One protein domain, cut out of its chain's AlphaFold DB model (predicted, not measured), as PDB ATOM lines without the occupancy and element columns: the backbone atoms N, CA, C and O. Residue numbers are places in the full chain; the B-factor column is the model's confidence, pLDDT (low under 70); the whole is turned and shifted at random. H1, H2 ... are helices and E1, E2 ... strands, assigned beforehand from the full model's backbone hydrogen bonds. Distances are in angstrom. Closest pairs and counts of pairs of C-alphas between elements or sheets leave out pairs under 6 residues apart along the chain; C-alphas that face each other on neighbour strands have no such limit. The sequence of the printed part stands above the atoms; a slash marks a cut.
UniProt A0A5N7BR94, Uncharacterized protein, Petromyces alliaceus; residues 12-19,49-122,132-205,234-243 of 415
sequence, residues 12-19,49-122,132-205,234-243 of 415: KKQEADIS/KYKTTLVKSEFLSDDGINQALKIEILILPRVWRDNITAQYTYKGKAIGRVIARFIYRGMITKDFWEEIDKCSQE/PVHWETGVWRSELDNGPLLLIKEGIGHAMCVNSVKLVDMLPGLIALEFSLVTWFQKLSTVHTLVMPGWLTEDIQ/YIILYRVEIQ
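This is residues 12 to 19, 49 to 122, 132 to 205 and 234 to 243 of the 415 residues of an uncharacterized protein of Petromyces alliaceus (UniProt A0A5N7BR94). A twisted sheet of eight strands curls round one helix, H2, which packs on one of its faces, while a longer helix, H1, runs out past the end of E5 as an arm whose residues 112 to 122 stick out. The 166 printed residues include three named helices and eight named strands, in the order E1 E2 E3 E4 E5 H1 E6 H2 E7 H3 E8. The sheet runs E1 E2 E3 E4 E5 E6 E7 E8 and is mixed, with E6 and E7 its parallel pair; the class is mixed, helices and strands. The whole is only just compact, close to loose, with a radius of gyration of the C-alphas of 18.5 A, and elongated, spanning 67 by 42 by 28 A.

E1 is residues 12 to 18, starting with C-alpha 12 at (180.696, 170.419, 127.385). E2 is residues 52 to 60, 26.6 A long; E3 is 68 to 76, 25.4 A; E4 is 81 to 90, 29.4 A; E5 is 93 to 103, 30.4 A. H1, residues 105 to 122, is 26.7 A long and ends with C-alpha 122 at (150.309, 208.749, 152.998). E6 is residues 149 to 156, 21.1 A; H2 is 171 to 181, 15.0 A; E7 is 192 to 195; H3 is 202 to 205. E8, residues 236 to 238, ends with C-alpha 238 at (188.251, 186.936, 149.522).

E2 to E5 form a meander, each strand the antiparallel neighbour of the one before, joined as hairpins; N 55 and O 73 are 2.9 A apart, N 74 and O 85 2.8 A, and N 84 and O 100 2.8 A. Edge strand E1 is antiparallel to E2, with N 14 and O 56 3.1 A apart. E6 is antiparallel to E5, with N 99 and O 154 2.8 A apart. E6, H2 and E7 make a strand-helix-strand unit, two parallel neighbour strands with a helix between, its crossover right-handed; N 150 and O 192 are 2.8 A apart. Edge strand E8 is antiparallel to E7, with N 238 and O 193 3.2 A apart. H2 is on the sheet, with 20 pairs of C-alphas within 10 A. H1 is only just not on it, with 4 such pairs, and H3 is not on it, with 0. H2 has every O i to N i+4 pair within hydrogen-bond range, H1 has 11 of 14, and H3 is too short for such a pair.

The C-alphas of Gly 64 and Glu 122, the two farthest apart, are 69.2 A apart. Three cuts leave out residues 20 to 48, 123 to 131 and 206 to 233, with C-alpha gaps of 9.2, 22.5 and 13.6 A. Of the links that are printed whole, E6 to H2 is long. The mean pLDDT of the printed part is 73.7; 67 residues are under 70, among them 132 to 144, 157 to 177 and 234 to 243.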
ATOM      1  N   LYS A  12     182.111 170.520 127.781       80.06
ATOM      2  CA  LYS A  12     180.696 170.419 127.385       80.06
ATOM      3  C   LYS A  12     179.834 171.150 128.415       80.06
ATOM      4  O   LYS A  12     179.872 170.824 129.599       80.06
ATOM      5  N   LYS A  13     179.077 172.153 127.964       82.25
ATOM      6  CA  LYS A  13     178.147 172.936 128.791       82.25
ATOM      7  C   LYS A  13     176.719 172.653 128.337       82.25
ATOM      8  O   LYS A  13     176.447 172.688 127.137       82.25
ATOM      9  N   GLN A  14     175.822 172.394 129.283       85.31
ATOM     10  CA  GLN A  14     174.390 172.281 129.022       85.31
ATOM     11  C   GLN A  14     173.627 173.172 130.004       85.31
ATOM     12  O   GLN A  14     173.812 173.081 131.218       85.31
ATOM     13  N   GLU A  15     172.780 174.040 129.465       83.44
ATOM     14  CA  GLU A  15     171.892 174.916 130.227       83.44
ATOM     15  C   GLU A  15     170.465 174.410 130.024       83.44
ATOM     16  O   GLU A  15     170.039 174.192 128.887       83.44
ATOM     17  N   ALA A  16     169.771 174.126 131.123       84.19
ATOM     18  CA  ALA A  16     168.406 173.627 131.093       84.19
ATOM     19  C   ALA A  16     167.510 174.567 131.893       84.19
ATOM     20  O   ALA A  16     167.739 174.832 133.076       84.19
ATOM     21  N   ASP A  17     166.468 175.040 131.226       80.06
ATOM     22  CA  ASP A  17     165.425 175.843 131.831       80.06
ATOM     23  C   ASP A  17     164.403 174.933 132.502       80.06
ATOM     24  O   ASP A  17     163.617 174.259 131.836       80.06
ATOM     25  N   ILE A  18     164.412 174.916 133.832       79.62
ATOM     26  CA  ILE A  18     163.432 174.161 134.605       79.62
ATOM     27  C   ILE A  18     162.290 175.120 134.912       79.62
ATOM     28  O   ILE A  18     162.339 175.897 135.865       79.62
ATOM     29  N   SER A  19     161.259 175.093 134.067       70.19
ATOM     30  CA  SER A  19     159.979 175.692 134.430       70.19
ATOM     31  C   SER A  19     159.447 174.909 135.623       70.19
ATOM     32  O   SER A  19     159.132 173.729 135.489       70.19
ATOM     33  N   LYS A  49     157.101 185.019 138.486       81.38
ATOM     34  CA  LYS A  49     157.488 183.611 138.404       81.38
ATOM     35  C   LYS A  49     158.996 183.567 138.169       81.38
ATOM     36  O   LYS A  49     159.469 183.652 137.037       81.38
ATOM     37  N   TYR A  50     159.753 183.516 139.262       82.75
ATOM     38  CA  TYR A  50     161.201 183.399 139.237       82.75
ATOM     39  C   TYR A  50     161.560 182.042 138.641       82.75
ATOM     40  O   TYR A  50     161.243 180.987 139.192       82.75
ATOM     41  N   LYS A  51     162.190 182.075 137.471       90.75
ATOM     42  CA  LYS A  51     162.604 180.882 136.748       90.75
ATOM     43  C   LYS A  51     163.838 180.291 137.415       90.75
ATOM     44  O   LYS A  51     164.837 180.982 137.587       90.75
ATOM     45  N   THR A  52     163.765 179.019 137.786       92.69
ATOM     46  CA  THR A  52     164.919 178.302 138.333       92.69
ATOM     47  C   THR A  52     165.851 177.906 137.191       92.69
ATOM     48  O   THR A  52     165.414 177.313 136.202       92.69
ATOM     49  N   THR A  53     167.136 178.224 137.326       93.62
ATOM     50  CA  THR A  53     168.153 177.916 136.312       93.62
ATOM     51  C   THR A  53     169.053 176.794 136.815       93.62
ATOM     52  O   THR A  53     169.580 176.870 137.927       93.62
ATOM     53  N   LEU A  54     169.242 175.760 135.988       94.62
ATOM     54  CA  LEU A  54     170.183 174.672 136.242       94.62
ATOM     55  C   LEU A  54     171.293 174.690 135.189       94.62
ATOM     56  O   LEU A  54     171.050 174.490 133.997       94.62
ATOM     57  N   VAL A  55     172.525 174.886 135.649       94.25
ATOM     58  CA  VAL A  55     173.726 174.859 134.810       94.25
ATOM     59  C   VAL A  55     174.503 173.587 135.105       94.25
ATOM     60  O   VAL A  55     174.848 173.321 136.257       94.25
ATOM     61  N   LYS A  56     174.777 172.793 134.066       95.44
ATOM     62  CA  LYS A  56     175.593 171.579 134.173       95.44
ATOM     63  C   LYS A  56     176.890 171.754 133.395       95.44
ATOM     64  O   LYS A  56     176.868 172.043 132.194       95.44
ATOM     65  N   SER A  57     178.001 171.532 134.087       93.94
ATOM     66  CA  SER A  57     179.350 171.566 133.527       93.94
ATOM     67  C   SER A  57     180.050 170.242 133.825       93.94
ATOM     68  O   SER A  57     180.057 169.779 134.966       93.94
ATOM     69  N   GLU A  58     180.632 169.626 132.799       94.38
ATOM     70  CA  GLU A  58     181.445 168.412 132.924       94.38
ATOM     71  C   GLU A  58     182.909 168.738 132.618       94.38
ATOM     72  O   GLU A  58     183.218 169.387 131.615       94.38
ATOM     73  N   PHE A  59     183.803 168.280 133.493       91.12
ATOM     74  CA  PHE A  59     185.248 168.468 133.402       91.12
ATOM     75  C   PHE A  59     185.919 167.107 133.309       91.12
ATOM     76  O   PHE A  59     185.719 166.261 134.177       91.12
ATOM     77  N   LEU A  60     186.713 166.899 132.264       90.94
ATOM     78  CA  LEU A  60     187.530 165.702 132.110       90.94
ATOM     79  C   LEU A  60     188.881 165.932 132.789       90.94
ATOM     80  O   LEU A  60     189.483 166.989 132.611       90.94
ATOM     81  N   SER A  61     189.330 164.954 133.573       86.00
ATOM     82  CA  SER A  61     190.687 164.953 134.120       86.00
ATOM     83  C   SER A  61     191.690 164.572 133.025       86.00
ATOM     84  O   SER A  61     191.423 163.687 132.213       86.00
ATOM     85  N   ASP A  62     192.855 165.220 133.020       85.50
ATOM     86  CA  ASP A  62     193.960 164.921 132.093       85.50
ATOM     87  C   ASP A  62     194.724 163.633 132.459       85.50
ATOM     88  O   ASP A  62     195.635 163.216 131.747       85.50
ATOM     89  N   ASP A  63     194.365 162.966 133.560       85.44
ATOM     90  CA  ASP A  63     195.020 161.741 134.039       85.44
ATOM     91  C   ASP A  63     194.788 160.503 133.146       85.44
ATOM     92  O   ASP A  63     195.268 159.412 133.459       85.44
ATOM     93  N   GLY A  64     194.075 160.656 132.024       85.25
ATOM     94  CA  GLY A  64     193.758 159.573 131.091       85.25
ATOM     95  C   GLY A  64     192.725 158.585 131.639       85.25
ATOM     96  O   GLY A  64     192.317 157.654 130.941       85.25
ATOM     97  N   ILE A  65     192.262 158.793 132.871       82.38
ATOM     98  CA  ILE A  65     191.161 158.061 133.460       82.38
ATOM     99  C   ILE A  65     189.928 158.880 133.092       82.38
ATOM    100  O   ILE A  65     189.690 159.924 133.677       82.38
ATOM    101  N   ASN A  66     189.164 158.433 132.090       81.12
ATOM    102  CA  ASN A  66     187.967 159.108 131.552       81.12
ATOM    103  C   ASN A  66     186.832 159.258 132.593       81.12
ATOM    104  O   ASN A  66     185.738 158.715 132.437       81.12
ATOM    105  N   GLN A  67     187.085 159.950 133.695       88.94
ATOM    106  CA  GLN A  67     186.174 160.185 134.797       88.94
ATOM    107  C   GLN A  67     185.912 161.678 134.839       88.94
ATOM    108  O   GLN A  67     186.766 162.477 135.213       88.94
ATOM    109  N   ALA A  68     184.710 162.045 134.406       91.94
ATOM    110  CA  ALA A  68     184.283 163.426 134.428       91.94
ATOM    111  C   ALA A  68     183.885 163.831 135.855       91.94
ATOM    112  O   ALA A  68     183.079 163.154 136.505       91.94
ATOM    113  N   LEU A  69     184.423 164.951 136.328       94.31
ATOM    114  CA  LEU A  69     183.830 165.708 137.421       94.31
ATOM    115  C   LEU A  69     182.640 166.475 136.849       94.31
ATOM    116  O   LEU A  69     182.791 167.261 135.914       94.31
ATOM    117  N   LYS A  70     181.461 166.268 137.420       95.94
ATOM    118  CA  LYS A  70     180.249 166.962 137.006       95.94
ATOM    119  C   LYS A  70     179.806 167.921 138.098       95.94
ATOM    120  O   LYS A  70     179.575 167.515 139.238       95.94
ATOM    121  N   ILE A  71     179.681 169.187 137.722       96.19
ATOM    122  CA  ILE A  71     179.223 170.278 138.575       96.19
ATOM    123  C   ILE A  71     177.818 170.662 138.120       96.19
ATOM    124  O   ILE A  71     177.604 170.995 136.952       96.19
ATOM    125  N   GLU A  72     176.861 170.600 139.039       96.50
ATOM    126  CA  GLU A  72     175.490 171.058 138.821       96.50
ATOM    127  C   GLU A  72     175.233 172.284 139.701       96.50
ATOM    128  O   GLU A  72     175.289 172.191 140.926       96.50
ATOM    129  N   ILE A  73     174.977 173.439 139.085       96.38
ATOM    130  CA  ILE A  73     174.694 174.701 139.778       96.38
ATOM    131  C   ILE A  73     173.214 175.025 139.607       96.38
ATOM    132  O   ILE A  73     172.746 175.273 138.496       96.38
ATOM    133  N   LEU A  74     172.491 175.032 140.719       95.75
ATOM    134  CA  LEU A  74     171.091 175.410 140.820       95.75
ATOM    135  C   LEU A  74     170.986 176.829 141.378       95.75
ATOM    136  O   LEU A  74     171.445 177.093 142.491       95.75
ATOM    137  N   ILE A  75     170.348 177.719 140.627       96.00
ATOM    138  CA  ILE A  75     170.089 179.099 141.040       96.00
ATOM    139  C   ILE A  75     168.591 179.248 141.260       96.00
ATOM    140  O   ILE A  75     167.802 179.044 140.337       96.00
ATOM    141  N   LEU A  76     168.215 179.601 142.489       94.50
ATOM    142  CA  LEU A  76     166.847 179.926 142.870       94.50
ATOM    143  C   LEU A  76     166.749 181.441 143.056       94.50
ATOM    144  O   LEU A  76     167.175 181.939 144.111       94.50
ATOM    145  N   PRO A  77     166.221 182.173 142.059       90.94
ATOM    146  CA  PRO A  77     166.166 183.613 142.141       90.94
ATOM    147  C   PRO A  77     165.158 184.083 143.186       90.94
ATOM    148  O   PRO A  77     164.096 183.479 143.361       90.94
ATOM    149  N   ARG A  78     165.476 185.182 143.870       89.19
ATOM    150  CA  ARG A  78     164.501 185.968 144.647       89.19
ATOM    151  C   ARG A  78     164.744 187.453 144.417       89.19
ATOM    152  O   ARG A  78     165.809 187.837 143.953       89.19
ATOM    153  N   VAL A  79     163.765 188.273 144.800       88.31
ATOM    154  CA  VAL A  79     163.704 189.732 144.572       88.31
ATOM    155  C   VAL A  79     165.072 190.422 144.665       88.31
ATOM    156  O   VAL A  79     165.531 190.993 143.686       88.31
ATOM    157  N   TRP A  80     165.748 190.308 145.810       91.00
ATOM    158  CA  TRP A  80     167.034 190.959 146.086       91.00
ATOM    159  C   TRP A  80     168.167 189.964 146.383       91.00
ATOM    160  O   TRP A  80     169.279 190.356 146.754       91.00
ATOM    161  N   ARG A  81     167.901 188.656 146.249       93.44
ATOM    162  CA  ARG A  81     168.848 187.602 146.623       93.44
ATOM    163  C   ARG A  81     168.614 186.301 145.877       93.44
ATOM    164  O   ARG A  81     167.543 185.721 145.996       93.44
ATOM    165  N   ASP A  82     169.670 185.732 145.321       95.19
ATOM    166  CA  ASP A  82     169.627 184.381 144.774       95.19
ATOM    167  C   ASP A  82     170.220 183.386 145.765       95.19
ATOM    168  O   ASP A  82     171.268 183.624 146.373       95.19
ATOM    169  N   ASN A  83     169.553 182.248 145.935       95.00
ATOM    170  CA  ASN A  83     170.170 181.104 146.594       95.00
ATOM    171  C   ASN A  83     170.831 180.251 145.517       95.00
ATOM    172  O   ASN A  83     170.168 179.824 144.573       95.00
ATOM    173  N   ILE A  84     172.121 179.986 145.676       96.44
ATOM    174  CA  ILE A  84     172.896 179.213 144.717       96.44
ATOM    175  C   ILE A  84     173.365 177.942 145.406       96.44
ATOM    176  O   ILE A  84     174.002 177.988 146.455       96.44
ATOM    177  N   THR A  85     173.024 176.797 144.833       95.88
ATOM    178  CA  THR A  85     173.489 175.495 145.308       95.88
ATOM    179  C   THR A  85     174.329 174.862 144.217       95.88
ATOM    180  O   THR A  85     173.829 174.638 143.122       95.88
ATOM    181  N   ALA A  86     175.583 174.554 144.513       96.19
ATOM    182  CA  ALA A  86     176.441 173.774 143.636       96.19
ATOM    183  C   ALA A  86     176.593 172.362 144.208       96.19
ATOM    184  O   ALA A  86     176.939 172.196 145.378       96.19
ATOM    185  N   GLN A  87     176.331 171.344 143.398       96.31
ATOM    186  CA  GLN A  87     176.558 169.946 143.743       96.31
ATOM    187  C   GLN A  87     177.656 169.373 142.852       96.31
ATOM    188  O   GLN A  87     177.631 169.528 141.631       96.31
ATOM    189  N   TYR A  88     178.606 168.681 143.475       95.19
ATOM    190  CA  TYR A  88     179.720 168.034 142.791       95.19
ATOM    191  C   TYR A  88     179.471 166.541 142.781       95.19
ATOM    192  O   TYR A  88     179.282 165.923 143.833       95.19
ATOM    193  N   THR A  89     179.496 165.953 141.595       95.31
ATOM    194  CA  THR A  89     179.369 164.513 141.410       95.31
ATOM    195  C   THR A  89     180.595 163.981 140.686       95.31
ATOM    196  O   THR A  89     181.042 164.538 139.686       95.31
ATOM    197  N   TYR A  90     181.154 162.896 141.208       94.50
ATOM    198  CA  TYR A  90     182.287 162.197 140.624       94.50
ATOM    199  C   TYR A  90     181.948 160.715 140.536       94.50
ATOM    200  O   TYR A  90     181.531 160.105 141.523       94.50
ATOM    201  N   LYS A  91     182.054 160.143 139.331       93.56
ATOM    202  CA  LYS A  91     181.581 158.777 139.024       93.56
ATOM    203  C   LYS A  91     180.127 158.521 139.461       93.56
ATOM    204  O   LYS A  91     179.809 157.468 140.003       93.56
ATOM    205  N   GLY A  92     179.255 159.517 139.295       93.81
ATOM    206  CA  GLY A  92     177.849 159.439 139.709       93.81
ATOM    207  C   GLY A  92     177.600 159.529 141.221       93.81
ATOM    208  O   GLY A  92     176.445 159.570 141.631       93.81
ATOM    209  N   LYS A  93     178.643 159.611 142.060       95.12
ATOM    210  CA  LYS A  93     178.509 159.810 143.509       95.12
ATOM    211  C   LYS A  93     178.666 161.288 143.851       95.12
ATOM    212  O   LYS A  93     179.629 161.919 143.419       95.12
ATOM    213  N   ALA A  94     177.746 161.841 144.639       95.06
ATOM    214  CA  ALA A  94     177.905 163.186 145.180       95.06
ATOM    215  C   ALA A  94     179.106 163.216 146.137       95.06
ATOM    216  O   ALA A  94     179.136 162.475 147.119       95.06
ATOM    217  N   ILE A  95     180.102 164.038 145.815       95.56
ATOM    218  CA  ILE A  95     181.326 164.200 146.613       95.56
ATOM    219  C   ILE A  95     181.299 165.472 147.460       95.56
ATOM    220  O   ILE A  95     182.019 165.556 148.452       95.56
ATOM    221  N   GLY A  96     180.442 166.428 147.102       95.00
ATOM    222  CA  GLY A  96     180.209 167.593 147.931       95.00
ATOM    223  C   GLY A  96     179.028 168.443 147.488       95.00
ATOM    224  O   GLY A  96     178.481 168.275 146.390       95.00
ATOM    225  N   ARG A  97     178.648 169.369 148.364       95.31
ATOM    226  CA  ARG A  97     177.604 170.366 148.130       95.31
ATOM    227  C   ARG A  97     178.034 171.697 148.726       95.31
ATOM    228  O   ARG A  97     178.430 171.745 149.884       95.31
ATOM    229  N   VAL A  98     177.910 172.765 147.947       95.75
ATOM    230  CA  VAL A  98     178.163 174.140 148.382       95.75
ATOM    231  C   VAL A  98     176.875 174.941 148.273       95.75
ATOM    232  O   VAL A  98     176.194 174.898 147.247       95.75
ATOM    233  N   ILE A  99     176.543 175.675 149.330       94.88
ATOM    234  CA  ILE A  99     175.417 176.603 149.374       94.88
ATOM    235  C   ILE A  99     175.979 178.013 149.510       94.88
ATOM    236  O   ILE A  99     176.658 178.350 150.482       94.88
ATOM    237  N   ALA A 100     175.650 178.852 148.539       96.25
ATOM    238  CA  ALA A 100     175.980 180.259 148.525       96.25
ATOM    239  C   ALA A 100     174.716 181.114 148.382       96.25
ATOM    240  O   ALA A 100     173.657 180.657 147.945       96.25
ATOM    241  N   ARG A 101     174.819 182.379 148.771       95.81
ATOM    242  CA  ARG A 101     173.787 183.392 148.567       95.81
ATOM    243  C   ARG A 101     174.393 184.553 147.814       95.81
ATOM    244  O   ARG A 101     175.399 185.100 148.249       95.81
ATOM    245  N   PHE A 102     173.763 184.937 146.721       95.06
ATOM    246  CA  PHE A 102     174.135 186.125 145.981       95.06
ATOM    247  C   PHE A 102     173.174 187.253 146.331       95.06
ATOM    248  O   PHE A 102     171.967 187.082 146.203       95.06
ATOM    249  N   ILE A 103     173.679 188.377 146.820       93.44
ATOM    250  CA  ILE A 103     172.881 189.487 147.339       93.44
ATOM    251  C   ILE A 103     173.054 190.688 146.410       93.44
ATOM    252  O   ILE A 103     174.156 191.232 146.275       93.44
ATOM    253  N   TYR A 104     171.951 191.133 145.809       92.25
ATOM    254  CA  TYR A 104     171.898 192.323 144.963       92.25
ATOM    255  C   TYR A 104     171.683 193.561 145.830       92.25
ATOM    256  O   TYR A 104     170.576 194.087 145.927       92.25
ATOM    257  N   ARG A 105     172.748 194.054 146.466       86.44
ATOM    258  CA  ARG A 105     172.651 195.208 147.380       86.44
ATOM    259  C   ARG A 105     171.996 196.440 146.754       86.44
ATOM    260  O   ARG A 105     171.192 197.082 147.410       86.44
ATOM    261  N   GLY A 106     172.278 196.716 145.479       86.81
ATOM    262  CA  GLY A 106     171.667 197.835 144.756       86.81
ATOM    263  C   GLY A 106     170.151 197.711 144.549       86.81
ATOM    264  O   GLY A 106     169.503 198.714 144.280       86.81
ATOM    265  N   MET A 107     169.585 196.505 144.669       83.12
ATOM    266  CA  MET A 107     168.132 196.310 144.648       83.12
ATOM    267  C   MET A 107     167.514 196.552 146.023       83.12
ATOM    268  O   MET A 107     166.467 197.174 146.097       83.12
ATOM    269  N   ILE A 108     168.194 196.149 147.104       81.81
ATOM    270  CA  ILE A 108     167.721 196.393 148.478       81.81
ATOM    271  C   ILE A 108     167.544 197.890 148.722       81.81
ATOM    272  O   ILE A 108     166.510 198.307 149.226       81.81
ATOM    273  N   THR A 109     168.539 198.701 148.350       76.81
ATOM    274  CA  THR A 109     168.446 200.156 148.511       76.81
ATOM    275  C   THR A 109     167.328 200.744 147.670       76.81
ATOM    276  O   THR A 109     166.588 201.576 148.172       76.81
ATOM    277  N   LYS A 110     167.177 200.315 146.415       77.50
ATOM    278  CA  LYS A 110     166.123 200.832 145.544       77.50
ATOM    279  C   LYS A 110     164.727 200.556 146.113       77.50
ATOM    280  O   LYS A 110     163.957 201.497 146.249       77.50
ATOM    281  N   ASP A 111     164.443 199.307 146.475       74.56
ATOM    282  CA  ASP A 111     163.126 198.909 146.983       74.56
ATOM    283  C   ASP A 111     162.829 199.599 148.327       74.56
ATOM    284  O   ASP A 111     161.745 200.136 148.524       74.56
ATOM    285  N   PHE A 112     163.823 199.673 149.219       74.25
ATOM    286  CA  PHE A 112     163.705 200.371 150.500       74.25
ATOM    287  C   PHE A 112     163.407 201.869 150.336       74.25
ATOM    288  O   PHE A 112     162.540 202.403 151.024       74.25
ATOM    289  N   TRP A 113     164.101 202.558 149.422       74.00
ATOM    290  CA  TRP A 113     163.845 203.977 149.157       74.00
ATOM    291  C   TRP A 113     162.491 204.199 148.480       74.00
ATOM    292  O   TRP A 113     161.788 205.133 148.851       74.00
ATOM    293  N   GLU A 114     162.087 203.329 147.548       74.06
ATOM    294  CA  GLU A 114     160.757 203.392 146.929       74.06
ATOM    295  C   GLU A 114     159.632 203.169 147.956       74.06
ATOM    296  O   GLU A 114     158.603 203.841 147.883       74.06
ATOM    297  N   GLU A 115     159.813 202.278 148.936       71.44
ATOM    298  CA  GLU A 115     158.858 202.091 150.037       71.44
ATOM    299  C   GLU A 115     158.811 203.297 150.986       71.44
ATOM    300  O   GLU A 115     157.725 203.727 151.377       71.44
ATOM    301  N   ILE A 116     159.962 203.890 151.322       62.66
ATOM    302  CA  ILE A 116     160.008 205.112 152.143       62.66
ATOM    303  C   ILE A 116     159.318 206.285 151.436       62.66
ATOM    304  O   ILE A 116     158.526 206.993 152.065       62.66
ATOM    305  N   ASP A 117     159.579 206.483 150.143       69.81
ATOM    306  CA  ASP A 117     158.971 207.564 149.362       69.81
ATOM    307  C   ASP A 117     157.450 207.390 149.236       69.81
ATOM    308  O   ASP A 117     156.713 208.377 149.296       69.81
ATOM    309  N   LYS A 118     156.960 206.145 149.132       70.50
ATOM    310  CA  LYS A 118     155.519 205.839 149.161       70.50
ATOM    311  C   LYS A 118     154.888 206.165 150.516       70.50
ATOM    312  O   LYS A 118     153.880 206.866 150.558       70.50
ATOM    313  N   CYS A 119     155.505 205.741 151.620       54.62
ATOM    314  CA  CYS A 119     155.012 206.037 152.971       54.62
ATOM    315  C   CYS A 119     154.933 207.548 153.252       54.62
ATOM    316  O   CYS A 119     154.015 208.002 153.939       54.62
ATOM    317  N   SER A 120     155.856 208.340 152.698       55.84
ATOM    318  CA  SER A 120     155.882 209.804 152.840       55.84
ATOM    319  C   SER A 120     154.619 210.489 152.293       55.84
ATOM    320  O   SER A 120     154.162 211.476 152.868       55.84
ATOM    321  N   GLN A 121     154.005 209.946 151.234       55.31
ATOM    322  CA  GLN A 121     152.797 210.528 150.631       55.31
ATOM    323  C   GLN A 121     151.519 210.232 151.431       55.31
ATOM    324  O   GLN A 121     150.591 211.038 151.412       55.31
ATOM    325  N   GLU A 122     151.474 209.125 152.178       51.97
ATOM    326  CA  GLU A 122     150.309 208.749 152.998       51.97
ATOM    327  C   GLU A 122     150.405 209.217 154.461       51.97
ATOM    328  O   GLU A 122     149.389 209.311 155.153       51.97
ATOM    329  N   PRO A 132     168.649 203.628 163.659       37.59
ATOM    330  CA  PRO A 132     169.914 203.909 163.003       37.59
ATOM    331  C   PRO A 132     170.439 202.646 162.318       37.59
ATOM    332  O   PRO A 132     171.125 201.827 162.922       37.59
ATOM    333  N   VAL A 133     170.157 202.505 161.027       32.25
ATOM    334  CA  VAL A 133     171.051 201.769 160.127       32.25
ATOM    335  C   VAL A 133     171.679 202.822 159.228       32.25
ATOM    336  O   VAL A 133     171.109 203.189 158.207       32.25
ATOM    337  N   HIS A 134     172.822 203.371 159.645       40.91
ATOM    338  CA  HIS A 134     173.562 204.330 158.831       40.91
ATOM    339  C   HIS A 134     174.878 203.743 158.318       40.91
ATOM    340  O   HIS A 134     175.762 203.356 159.077       40.91
ATOM    341  N   TRP A 135     174.929 203.707 156.985       38.44
ATOM    342  CA  TRP A 135     176.056 203.962 156.086       38.44
ATOM    343  C   TRP A 135     177.199 204.749 156.765       38.44
ATOM    344  O   TRP A 135     176.919 205.756 157.411       38.44
ATOM    345  N   GLU A 136     178.455 204.322 156.552       33.06
ATOM    346  CA  GLU A 136     179.721 204.971 156.985       33.06
ATOM    347  C   GLU A 136     180.360 204.545 158.327       33.06
ATOM    348  O   GLU A 136     180.971 205.372 159.000       33.06
ATOM    349  N   THR A 137     180.355 203.262 158.711       40.78
ATOM    350  CA  THR A 137     181.211 202.825 159.843       40.78
ATOM    351  C   THR A 137     182.712 202.845 159.524       40.78
ATOM    352  O   THR A 137     183.527 202.697 160.423       40.78
ATOM    353  N   GLY A 138     183.124 203.047 158.266       40.03
ATOM    354  CA  GLY A 138     184.532 203.251 157.884       40.03
ATOM    355  C   GLY A 138     185.448 202.027 158.040       40.03
ATOM    356  O   GLY A 138     186.512 201.990 157.424       40.03
ATOM    357  N   VAL A 139     185.020 200.999 158.782       46.56
ATOM    358  CA  VAL A 139     185.695 199.694 158.907       46.56
ATOM    359  C   VAL A 139     185.772 198.994 157.555       46.56
ATOM    360  O   VAL A 139     186.760 198.341 157.218       46.56
ATOM    361  N   TRP A 140     184.756 199.212 156.727       49.88
ATOM    362  CA  TRP A 140     184.702 198.740 155.360       49.88
ATOM    363  C   TRP A 140     184.724 199.951 154.426       49.88
ATOM    364  O   TRP A 140     183.882 200.839 154.522       49.88
ATOM    365  N   ARG A 141     185.717 200.025 153.531       57.47
ATOM    366  CA  ARG A 141     185.778 201.067 152.489       57.47
ATOM    367  C   ARG A 141     184.554 200.956 151.562       57.47
ATOM    368  O   ARG A 141     183.889 199.923 151.534       57.47
ATOM    369  N   SER A 142     184.378 201.940 150.669       63.53
ATOM    370  CA  SER A 142     183.358 201.973 149.588       63.53
ATOM    371  C   SER A 142     183.242 200.715 148.692       63.53
ATOM    372  O   SER A 142     182.351 200.614 147.847       63.53
ATOM    373  N   GLU A 143     184.148 199.754 148.862       61.72
ATOM    374  CA  GLU A 143     184.205 198.441 148.224       61.72
ATOM    375  C   GLU A 143     183.086 197.508 148.714       61.72
ATOM    376  O   GLU A 143     182.528 196.759 147.917       61.72
ATOM    377  N   LEU A 144     182.696 197.576 149.992       65.88
ATOM    378  CA  LEU A 144     181.508 196.871 150.491       65.88
ATOM    379  C   LEU A 144     180.243 197.729 150.439       65.88
ATOM    380  O   LEU A 144     179.183 197.254 150.812       65.88
ATOM    381  N   ASP A 145     180.302 198.925 149.888       70.88
ATOM    382  CA  ASP A 145     179.100 199.737 149.694       70.88
ATOM    383  C   ASP A 145     178.513 199.543 148.293       70.88
ATOM    384  O   ASP A 145     177.320 199.736 148.063       70.88
ATOM    385  N   ASN A 146     179.340 199.096 147.344       76.81
ATOM    386  CA  ASN A 146     178.979 199.027 145.937       76.81
ATOM    387  C   ASN A 146     179.085 197.607 145.376       76.81
ATOM    388  O   ASN A 146     179.982 196.836 145.703       76.81
ATOM    389  N   GLY A 147     178.150 197.258 144.496       85.81
ATOM    390  CA  GLY A 147     178.129 195.962 143.822       85.81
ATOM    391  C   GLY A 147     177.556 194.819 144.670       85.81
ATOM    392  O   GLY A 147     177.202 195.002 145.837       85.81
ATOM    393  N   PRO A 148     177.389 193.640 144.066       90.31
ATOM    394  CA  PRO A 148     176.773 192.491 144.710       90.31
ATOM    395  C   PRO A 148     177.738 191.712 145.616       90.31
ATOM    396  O   PRO A 148     178.958 191.735 145.426       90.31
ATOM    397  N   LEU A 149     177.165 190.973 146.570       92.81
ATOM    398  CA  LEU A 149     177.893 190.091 147.486       92.81
ATOM    399  C   LEU A 149     177.581 188.626 147.209       92.81
ATOM    400  O   LEU A 149     176.413 188.255 147.136       92.81
ATOM    401  N   LEU A 150     178.605 187.783 147.155       94.50
ATOM    402  CA  LEU A 150     178.478 186.332 147.181       94.50
ATOM    403  C   LEU A 150     178.895 185.816 148.563       94.50
ATOM    404  O   LEU A 150     180.067 185.851 148.916       94.50
ATOM    405  N   LEU A 151     177.944 185.323 149.346       93.75
ATOM    406  CA  LEU A 151     178.184 184.729 150.658       93.75
ATOM    407  C   LEU A 151     178.151 183.204 150.554       93.75
ATOM    408  O   LEU A 151     177.088 182.632 150.314       93.75
ATOM    409  N   ILE A 152     179.278 182.541 150.777       93.94
ATOM    410  CA  ILE A 152     179.369 181.079 150.839       93.94
ATOM    411  C   ILE A 152     179.108 180.650 152.283       93.94
ATOM    412  O   ILE A 152     179.875 180.991 153.183       93.94
ATOM    413  N   LYS A 153     177.990 179.952 152.506       89.88
ATOM    414  CA  LYS A 153     177.501 179.609 153.848       89.88
ATOM    415  C   LYS A 153     177.961 178.248 154.333       89.88
ATOM    416  O   LYS A 153     178.273 178.105 155.505       89.88
ATOM    417  N   GLU A 154     177.916 177.258 153.453       89.06
ATOM    418  CA  GLU A 154     178.094 175.864 153.838       89.06
ATOM    419  C   GLU A 154     178.711 175.090 152.677       89.06
ATOM    420  O   GLU A 154     178.239 175.194 151.540       89.06
ATOM    421  N   GLY A 155     179.767 174.331 152.962       83.12
ATOM    422  CA  GLY A 155     180.461 173.485 151.999       83.12
ATOM    423  C   GLY A 155     180.656 172.087 152.568       83.12
ATOM    424  O   GLY A 155     181.689 171.797 153.156       83.12
ATOM    425  N   ILE A 156     179.686 171.190 152.395       79.00
ATOM    426  CA  ILE A 156     179.842 169.802 152.846       79.00
ATOM    427  C   ILE A 156     180.707 169.069 151.818       79.00
ATOM    428  O   ILE A 156     180.205 168.625 150.786       79.00
ATOM    429  N   GLY A 157     182.005 168.964 152.098       67.00
ATOM    430  CA  GLY A 157     183.004 168.270 151.280       67.00
ATOM    431  C   GLY A 157     183.683 167.119 152.024       67.00
ATOM    432  O   GLY A 157     184.896 166.982 151.963       67.00
ATOM    433  N   HIS A 158     182.931 166.281 152.742       50.12
ATOM    434  CA  HIS A 158     183.505 165.265 153.642       50.12
ATOM    435  C   HIS A 158     184.393 164.213 152.937       50.12
ATOM    436  O   HIS A 158     185.233 163.581 153.565       50.12
ATOM    437  N   ALA A 159     184.231 164.026 151.621       51.78
ATOM    438  CA  ALA A 159     185.037 163.101 150.820       51.78
ATOM    439  C   ALA A 159     186.193 163.774 150.052       51.78
ATOM    440  O   ALA A 159     187.002 163.062 149.455       51.78
ATOM    441  N   MET A 160     186.269 165.111 150.030       51.03
ATOM    442  CA  MET A 160     187.245 165.850 149.216       51.03
ATOM    443  C   MET A 160     188.625 165.957 149.877       51.03
ATOM    444  O   MET A 160     189.628 165.920 149.167       51.03
ATOM    445  N   CYS A 161     188.695 166.002 151.210       47.09
ATOM    446  CA  CYS A 161     189.955 166.262 151.915       47.09
ATOM    447  C   CYS A 161     190.855 165.029 152.094       47.09
ATOM    448  O   CYS A 161     192.051 165.172 152.317       47.09
ATOM    449  N   VAL A 162     190.326 163.804 151.978       45.38
ATOM    450  CA  VAL A 162     191.049 162.629 152.507       45.38
ATOM    451  C   VAL A 162     191.915 161.894 151.470       45.38
ATOM    452  O   VAL A 162     192.867 161.243 151.872       45.38
ATOM    453  N   ASN A 163     191.660 161.979 150.151       44.53
ATOM    454  CA  ASN A 163     192.357 161.093 149.187       44.53
ATOM    455  C   ASN A 163     192.729 161.679 147.806       44.53
ATOM    456  O   ASN A 163     193.206 160.937 146.946       44.53
ATOM    457  N   SER A 164     192.556 162.977 147.545       49.62
ATOM    458  CA  SER A 164     192.862 163.549 146.220       49.62
ATOM    459  C   SER A 164     193.490 164.936 146.314       49.62
ATOM    460  O   SER A 164     192.846 165.942 146.032       49.62
ATOM    461  N   VAL A 165     194.782 164.964 146.649       45.31
ATOM    462  CA  VAL A 165     195.620 166.170 146.830       45.31
ATOM    463  C   VAL A 165     195.573 167.148 145.638       45.31
ATOM    464  O   VAL A 165     195.871 168.317 145.803       45.31
ATOM    465  N   LYS A 166     195.152 166.721 144.437       56.91
ATOM    466  CA  LYS A 166     195.070 167.593 143.245       56.91
ATOM    467  C   LYS A 166     193.713 168.263 142.999       56.91
ATOM    468  O   LYS A 166     193.640 169.171 142.179       56.91
ATOM    469  N   LEU A 167     192.636 167.800 143.636       51.09
ATOM    470  CA  LEU A 167     191.277 168.304 143.372       51.09
ATOM    471  C   LEU A 167     190.905 169.491 144.272       51.09
ATOM    472  O   LEU A 167     190.054 170.295 143.903       51.09
ATOM    473  N   VAL A 168     191.572 169.593 145.424       49.53
ATOM    474  CA  VAL A 168     191.320 170.591 146.471       49.53
ATOM    475  C   VAL A 168     191.667 172.004 145.981       49.53
ATOM    476  O   VAL A 168     190.803 172.876 145.990       49.53
ATOM    477  N   ASP A 169     192.851 172.194 145.388       50.34
ATOM    478  CA  ASP A 169     193.327 173.514 144.935       50.34
ATOM    479  C   ASP A 169     192.492 174.134 143.801       50.34
ATOM    480  O   ASP A 169     192.474 175.352 143.611       50.34
ATOM    481  N   MET A 170     191.787 173.314 143.017       51.56
ATOM    482  CA  MET A 170     191.007 173.817 141.886       51.56
ATOM    483  C   MET A 170     189.614 174.301 142.290       51.56
ATOM    484  O   MET A 170     189.006 175.062 141.536       51.56
ATOM    485  N   LEU A 171     189.077 173.872 143.436       60.72
ATOM    486  CA  LEU A 171     187.639 173.959 143.687       60.72
ATOM    487  C   LEU A 171     187.137 175.398 143.909       60.72
ATOM    488  O   LEU A 171     186.217 175.795 143.195       60.72
ATOM    489  N   PRO A 172     187.723 176.225 144.799       56.31
ATOM    490  CA  PRO A 172     187.233 177.590 145.020       56.31
ATOM    491  C   PRO A 172     187.366 178.464 143.765       56.31
ATOM    492  O   PRO A 172     186.474 179.252 143.446       56.31
ATOM    493  N   GLY A 173     188.455 178.273 143.010       63.84
ATOM    494  CA  GLY A 173     188.698 178.949 141.737       63.84
ATOM    495  C   GLY A 173     187.723 178.516 140.641       63.84
ATOM    496  O   GLY A 173     187.155 179.374 139.968       63.84
ATOM    497  N   LEU A 174     187.467 177.210 140.492       66.38
ATOM    498  CA  LEU A 174     186.469 176.672 139.555       66.38
ATOM    499  C   LEU A 174     185.061 177.135 139.904       66.38
ATOM    500  O   LEU A 174     184.292 177.444 139.003       66.38
ATOM    501  N   ILE A 175     184.733 177.217 141.193       65.00
ATOM    502  CA  ILE A 175     183.462 177.757 141.672       65.00
ATOM    503  C   ILE A 175     183.343 179.211 141.245       65.00
ATOM    504  O   ILE A 175     182.423 179.551 140.511       65.00
ATOM    505  N   ALA A 176     184.292 180.066 141.624       65.69
ATOM    506  CA  ALA A 176     184.254 181.473 141.238       65.69
ATOM    507  C   ALA A 176     184.181 181.649 139.708       65.69
ATOM    508  O   ALA A 176     183.435 182.496 139.211       65.69
ATOM    509  N   LEU A 177     184.901 180.810 138.959       67.50
ATOM    510  CA  LEU A 177     184.932 180.840 137.502       67.50
ATOM    511  C   LEU A 177     183.607 180.370 136.883       67.50
ATOM    512  O   LEU A 177     183.073 181.066 136.024       67.50
ATOM    513  N   GLU A 178     183.017 179.264 137.331       75.19
ATOM    514  CA  GLU A 178     181.708 178.812 136.838       75.19
ATOM    515  C   GLU A 178     180.588 179.772 137.232       75.19
ATOM    516  O   GLU A 178     179.729 180.070 136.402       75.19
ATOM    517  N   PHE A 179     180.635 180.333 138.442       68.38
ATOM    518  CA  PHE A 179     179.714 181.391 138.847       68.38
ATOM    519  C   PHE A 179     179.860 182.603 137.923       68.38
ATOM    520  O   PHE A 179     178.861 183.075 137.402       68.38
ATOM    521  N   SER A 180     181.079 183.047 137.599       63.91
ATOM    522  CA  SER A 180     181.282 184.157 136.650       63.91
ATOM    523  C   SER A 180     180.763 183.874 135.228       63.91
ATOM    524  O   SER A 180     180.470 184.803 134.473       63.91
ATOM    525  N   LEU A 181     180.624 182.595 134.856       65.75
ATOM    526  CA  LEU A 181     180.143 182.151 133.546       65.75
ATOM    527  C   LEU A 181     178.623 181.989 133.459       65.75
ATOM    528  O   LEU A 181     178.104 181.795 132.352       65.75
ATOM    529  N   VAL A 182     177.901 182.051 134.579       67.19
ATOM    530  CA  VAL A 182     176.445 182.174 134.538       67.19
ATOM    531  C   VAL A 182     176.139 183.567 133.985       67.19
ATOM    532  O   VAL A 182     176.622 184.577 134.494       67.19
ATOM    533  N   THR A 183     175.375 183.610 132.893       52.12
ATOM    534  CA  THR A 183     175.139 184.787 132.030       52.12
ATOM    535  C   THR A 183     174.711 186.041 132.796       52.12
ATOM    536  O   THR A 183     175.011 187.159 132.377       52.12
ATOM    537  N   TRP A 184     174.082 185.863 133.958       65.62
ATOM    538  CA  TRP A 184     173.673 186.941 134.851       65.62
ATOM    539  C   TRP A 184     174.851 187.723 135.460       65.62
ATOM    540  O   TRP A 184     174.762 188.942 135.610       65.62
ATOM    541  N   PHE A 185     175.979 187.065 135.752       66.88
ATOM    542  CA  PHE A 185     177.128 187.707 136.401       66.88
ATOM    543  C   PHE A 185     178.106 188.360 135.430       66.88
ATOM    544  O   PHE A 185     178.907 189.192 135.843       66.88
ATOM    545  N   GLN A 186     178.001 188.076 134.130       61.41
ATOM    546  CA  GLN A 186     178.891 188.654 133.116       61.41
ATOM    547  C   GLN A 186     178.774 190.183 133.002       61.41
ATOM    548  O   GLN A 186     179.691 190.836 132.511       61.41
ATOM    549  N   LYS A 187     177.656 190.766 133.457       71.00
ATOM    550  CA  LYS A 187     177.446 192.222 133.483       71.00
ATOM    551  C   LYS A 187     178.048 192.906 134.712       71.00
ATOM    552  O   LYS A 187     178.063 194.133 134.769       71.00
ATOM    553  N   LEU A 188     178.510 192.142 135.698       73.00
ATOM    554  CA  LEU A 188     179.021 192.679 136.951       73.00
ATOM    555  C   LEU A 188     180.537 192.836 136.848       73.00
ATOM    556  O   LEU A 188     181.261 191.877 136.605       73.00
ATOM    557  N   SER A 189     181.021 194.065 137.031       69.56
ATOM    558  CA  SER A 189     182.456 194.376 136.968       69.56
ATOM    559  C   SER A 189     183.250 193.755 138.117       69.56
ATOM    560  O   SER A 189     184.444 193.511 137.977       69.56
ATOM    561  N   THR A 190     182.592 193.530 139.256       79.94
ATOM    562  CA  THR A 190     183.190 193.066 140.509       79.94
ATOM    563  C   THR A 190     182.138 192.341 141.345       79.94
ATOM    564  O   THR A 190     181.030 192.847 141.525       79.94
ATOM    565  N   VAL A 191     182.496 191.167 141.867       81.75
ATOM    566  CA  VAL A 191     181.712 190.408 142.851       81.75
ATOM    567  C   VAL A 191     182.583 190.248 144.091       81.75
ATOM    568  O   VAL A 191     183.729 189.815 143.989       81.75
ATOM    569  N   HIS A 192     182.052 190.615 145.253       86.00
ATOM    570  CA  HIS A 192     182.754 190.460 146.525       86.00
ATOM    571  C   HIS A 192     182.350 189.132 147.160       86.00
ATOM    572  O   HIS A 192     181.157 188.901 147.351       86.00
ATOM    573  N   THR A 193     183.318 188.271 147.483       88.81
ATOM    574  CA  THR A 193     183.042 186.945 148.050       88.81
ATOM    575  C   THR A 193     183.384 186.912 149.534       88.81
ATOM    576  O   THR A 193     184.513 187.190 149.936       88.81
ATOM    577  N   LEU A 194     182.404 186.538 150.349       89.12
ATOM    578  CA  LEU A 194     182.554 186.282 151.777       89.12
ATOM    579  C   LEU A 194     182.425 184.783 152.010       89.12
ATOM    580  O   LEU A 194     181.461 184.168 151.548       89.12
ATOM    581  N   VAL A 195     183.382 184.202 152.725       87.56
ATOM    582  CA  VAL A 195     183.347 182.783 153.086       87.56
ATOM    583  C   VAL A 195     183.319 182.677 154.597       87.56
ATOM    584  O   VAL A 195     184.130 183.303 155.278       87.56
ATOM    585  N   MET A 196     182.364 181.906 155.118       79.06
ATOM    586  CA  MET A 196     182.298 181.647 156.553       79.06
ATOM    587  C   MET A 196     183.567 180.900 157.013       79.06
ATOM    588  O   MET A 196     184.018 179.992 156.301       79.06
ATOM    589  N   PRO A 197     184.147 181.248 158.175       69.62
ATOM    590  CA  PRO A 197     185.264 180.503 158.753       69.62
ATOM    591  C   PRO A 197     184.942 179.013 158.920       69.62
ATOM    592  O   PRO A 197     183.781 178.627 159.053       69.62
ATOM    593  N   GLY A 198     185.978 178.169 158.879       72.31
ATOM    594  CA  GLY A 198     185.860 176.716 159.050       72.31
ATOM    595  C   GLY A 198     185.727 175.907 157.754       72.31
ATOM    596  O   GLY A 198     185.928 174.697 157.783       72.31
ATOM    597  N   TRP A 199     185.446 176.544 156.610       67.25
ATOM    598  CA  TRP A 199     185.112 175.831 155.362       67.25
ATOM    599  C   TRP A 199     186.205 175.839 154.283       67.25
ATOM    600  O   TRP A 199     186.170 175.005 153.384       67.25
ATOM    601  N   LEU A 200     187.167 176.764 154.367       60.91
ATOM    602  CA  LEU A 200     188.355 176.836 153.490       60.91
ATOM    603  C   LEU A 200     189.672 176.801 154.283       60.91
ATOM    604  O   LEU A 200     190.752 176.988 153.735       60.91
ATOM    605  N   THR A 201     189.597 176.618 155.597       47.28
ATOM    606  CA  THR A 201     190.729 176.801 156.515       47.28
ATOM    607  C   THR A 201     191.789 175.703 156.416       47.28
ATOM    608  O   THR A 201     192.958 175.989 156.682       47.28
ATOM    609  N   GLU A 202     191.432 174.490 155.975       53.00
ATOM    610  CA  GLU A 202     192.417 173.421 155.728       53.00
ATOM    611  C   GLU A 202     193.425 173.809 154.623       53.00
ATOM    612  O   GLU A 202     194.601 173.458 154.723       53.00
ATOM    613  N   ASP A 203     193.026 174.645 153.652       45.78
ATOM    614  CA  ASP A 203     193.898 175.124 152.563       45.78
ATOM    615  C   ASP A 203     194.953 176.144 153.034       45.78
ATOM    616  O   ASP A 203     195.974 176.357 152.375       45.78
ATOM    617  N   ILE A 204     194.723 176.799 154.177       42.00
ATOM    618  CA  ILE A 204     195.561 177.909 154.655       42.00
ATOM    619  C   ILE A 204     196.558 177.437 155.720       42.00
ATOM    620  O   ILE A 204     197.672 177.958 155.800       42.00
ATOM    621  N   GLN A 205     196.214 176.412 156.506       47.19
ATOM    622  CA  GLN A 205     197.087 175.899 157.570       47.19
ATOM    623  C   GLN A 205     198.463 175.451 157.048       47.19
ATOM    624  O   GLN A 205     199.480 175.699 157.697       47.19
ATOM    625  N   TYR A 234     187.619 183.960 162.690       38.16
ATOM    626  CA  TYR A 234     187.956 185.066 161.787       38.16
ATOM    627  C   TYR A 234     187.181 184.964 160.468       38.16
ATOM    628  O   TYR A 234     187.280 183.971 159.749       38.16
ATOM    629  N   ILE A 235     186.457 186.018 160.086       39.28
ATOM    630  CA  ILE A 235     185.866 186.123 158.743       39.28
ATOM    631  C   ILE A 235     186.982 186.406 157.731       39.28
ATOM    632  O   ILE A 235     187.644 187.442 157.798       39.28
ATOM    633  N   ILE A 236     187.173 185.507 156.761       51.09
ATOM    634  CA  ILE A 236     188.165 185.686 155.693       51.09
ATOM    635  C   ILE A 236     187.486 186.320 154.480       51.09
ATOM    636  O   ILE A 236     186.617 185.727 153.832       51.09
ATOM    637  N   LEU A 237     187.898 187.546 154.159       38.88
ATOM    638  CA  LEU A 237     187.400 188.271 152.999       38.88
ATOM    639  C   LEU A 237     188.228 187.910 151.761       38.88
ATOM    640  O   LEU A 237     189.389 188.301 151.640       38.88
ATOM    641  N   TYR A 238     187.618 187.206 150.808       48.19
ATOM    642  CA  TYR A 238     188.251 186.936 149.522       48.19
ATOM    643  C   TYR A 238     187.838 188.006 148.523       48.19
ATOM    644  O   TYR A 238     186.734 188.005 147.968       48.19
ATOM    645  N   ARG A 239     188.765 188.918 148.230       43.50
ATOM    646  CA  ARG A 239     188.617 189.795 147.072       43.50
ATOM    647  C   ARG A 239     188.986 189.016 145.813       43.50
ATOM    648  O   ARG A 239     190.120 189.069 145.347       43.50
ATOM    649  N   VAL A 240     188.014 188.310 145.244       43.31
ATOM    650  CA  VAL A 240     188.143 187.778 143.886       43.31
ATOM    651  C   VAL A 240     187.906 188.934 142.917       43.31
ATOM    652  O   VAL A 240     186.824 189.113 142.363       43.31
ATOM    653  N   GLU A 241     188.931 189.767 142.718       40.28
ATOM    654  CA  GLU A 241     188.989 190.550 141.489       40.28
ATOM    655  C   GLU A 241     189.143 189.542 140.353       40.28
ATOM    656  O   GLU A 241     190.226 189.006 140.128       40.28
ATOM    657  N   ILE A 242     188.054 189.266 139.631       41.22
ATOM    658  CA  ILE A 242     188.162 188.671 138.300       41.22
ATOM    659  C   ILE A 242     189.065 189.636 137.537       41.22
ATOM    660  O   ILE A 242     188.642 190.752 137.231       41.22
ATOM    661  N   GLN A 243     190.336 189.266 137.343       40.25
ATOM    662  CA  GLN A 243     191.362 190.157 136.814       40.25
ATOM    663  C   GLN A 243     191.070 190.485 135.346       40.25
ATOM    664  O   GLN A 243     191.693 189.998 134.405       40.25
TER     665      GLN A 243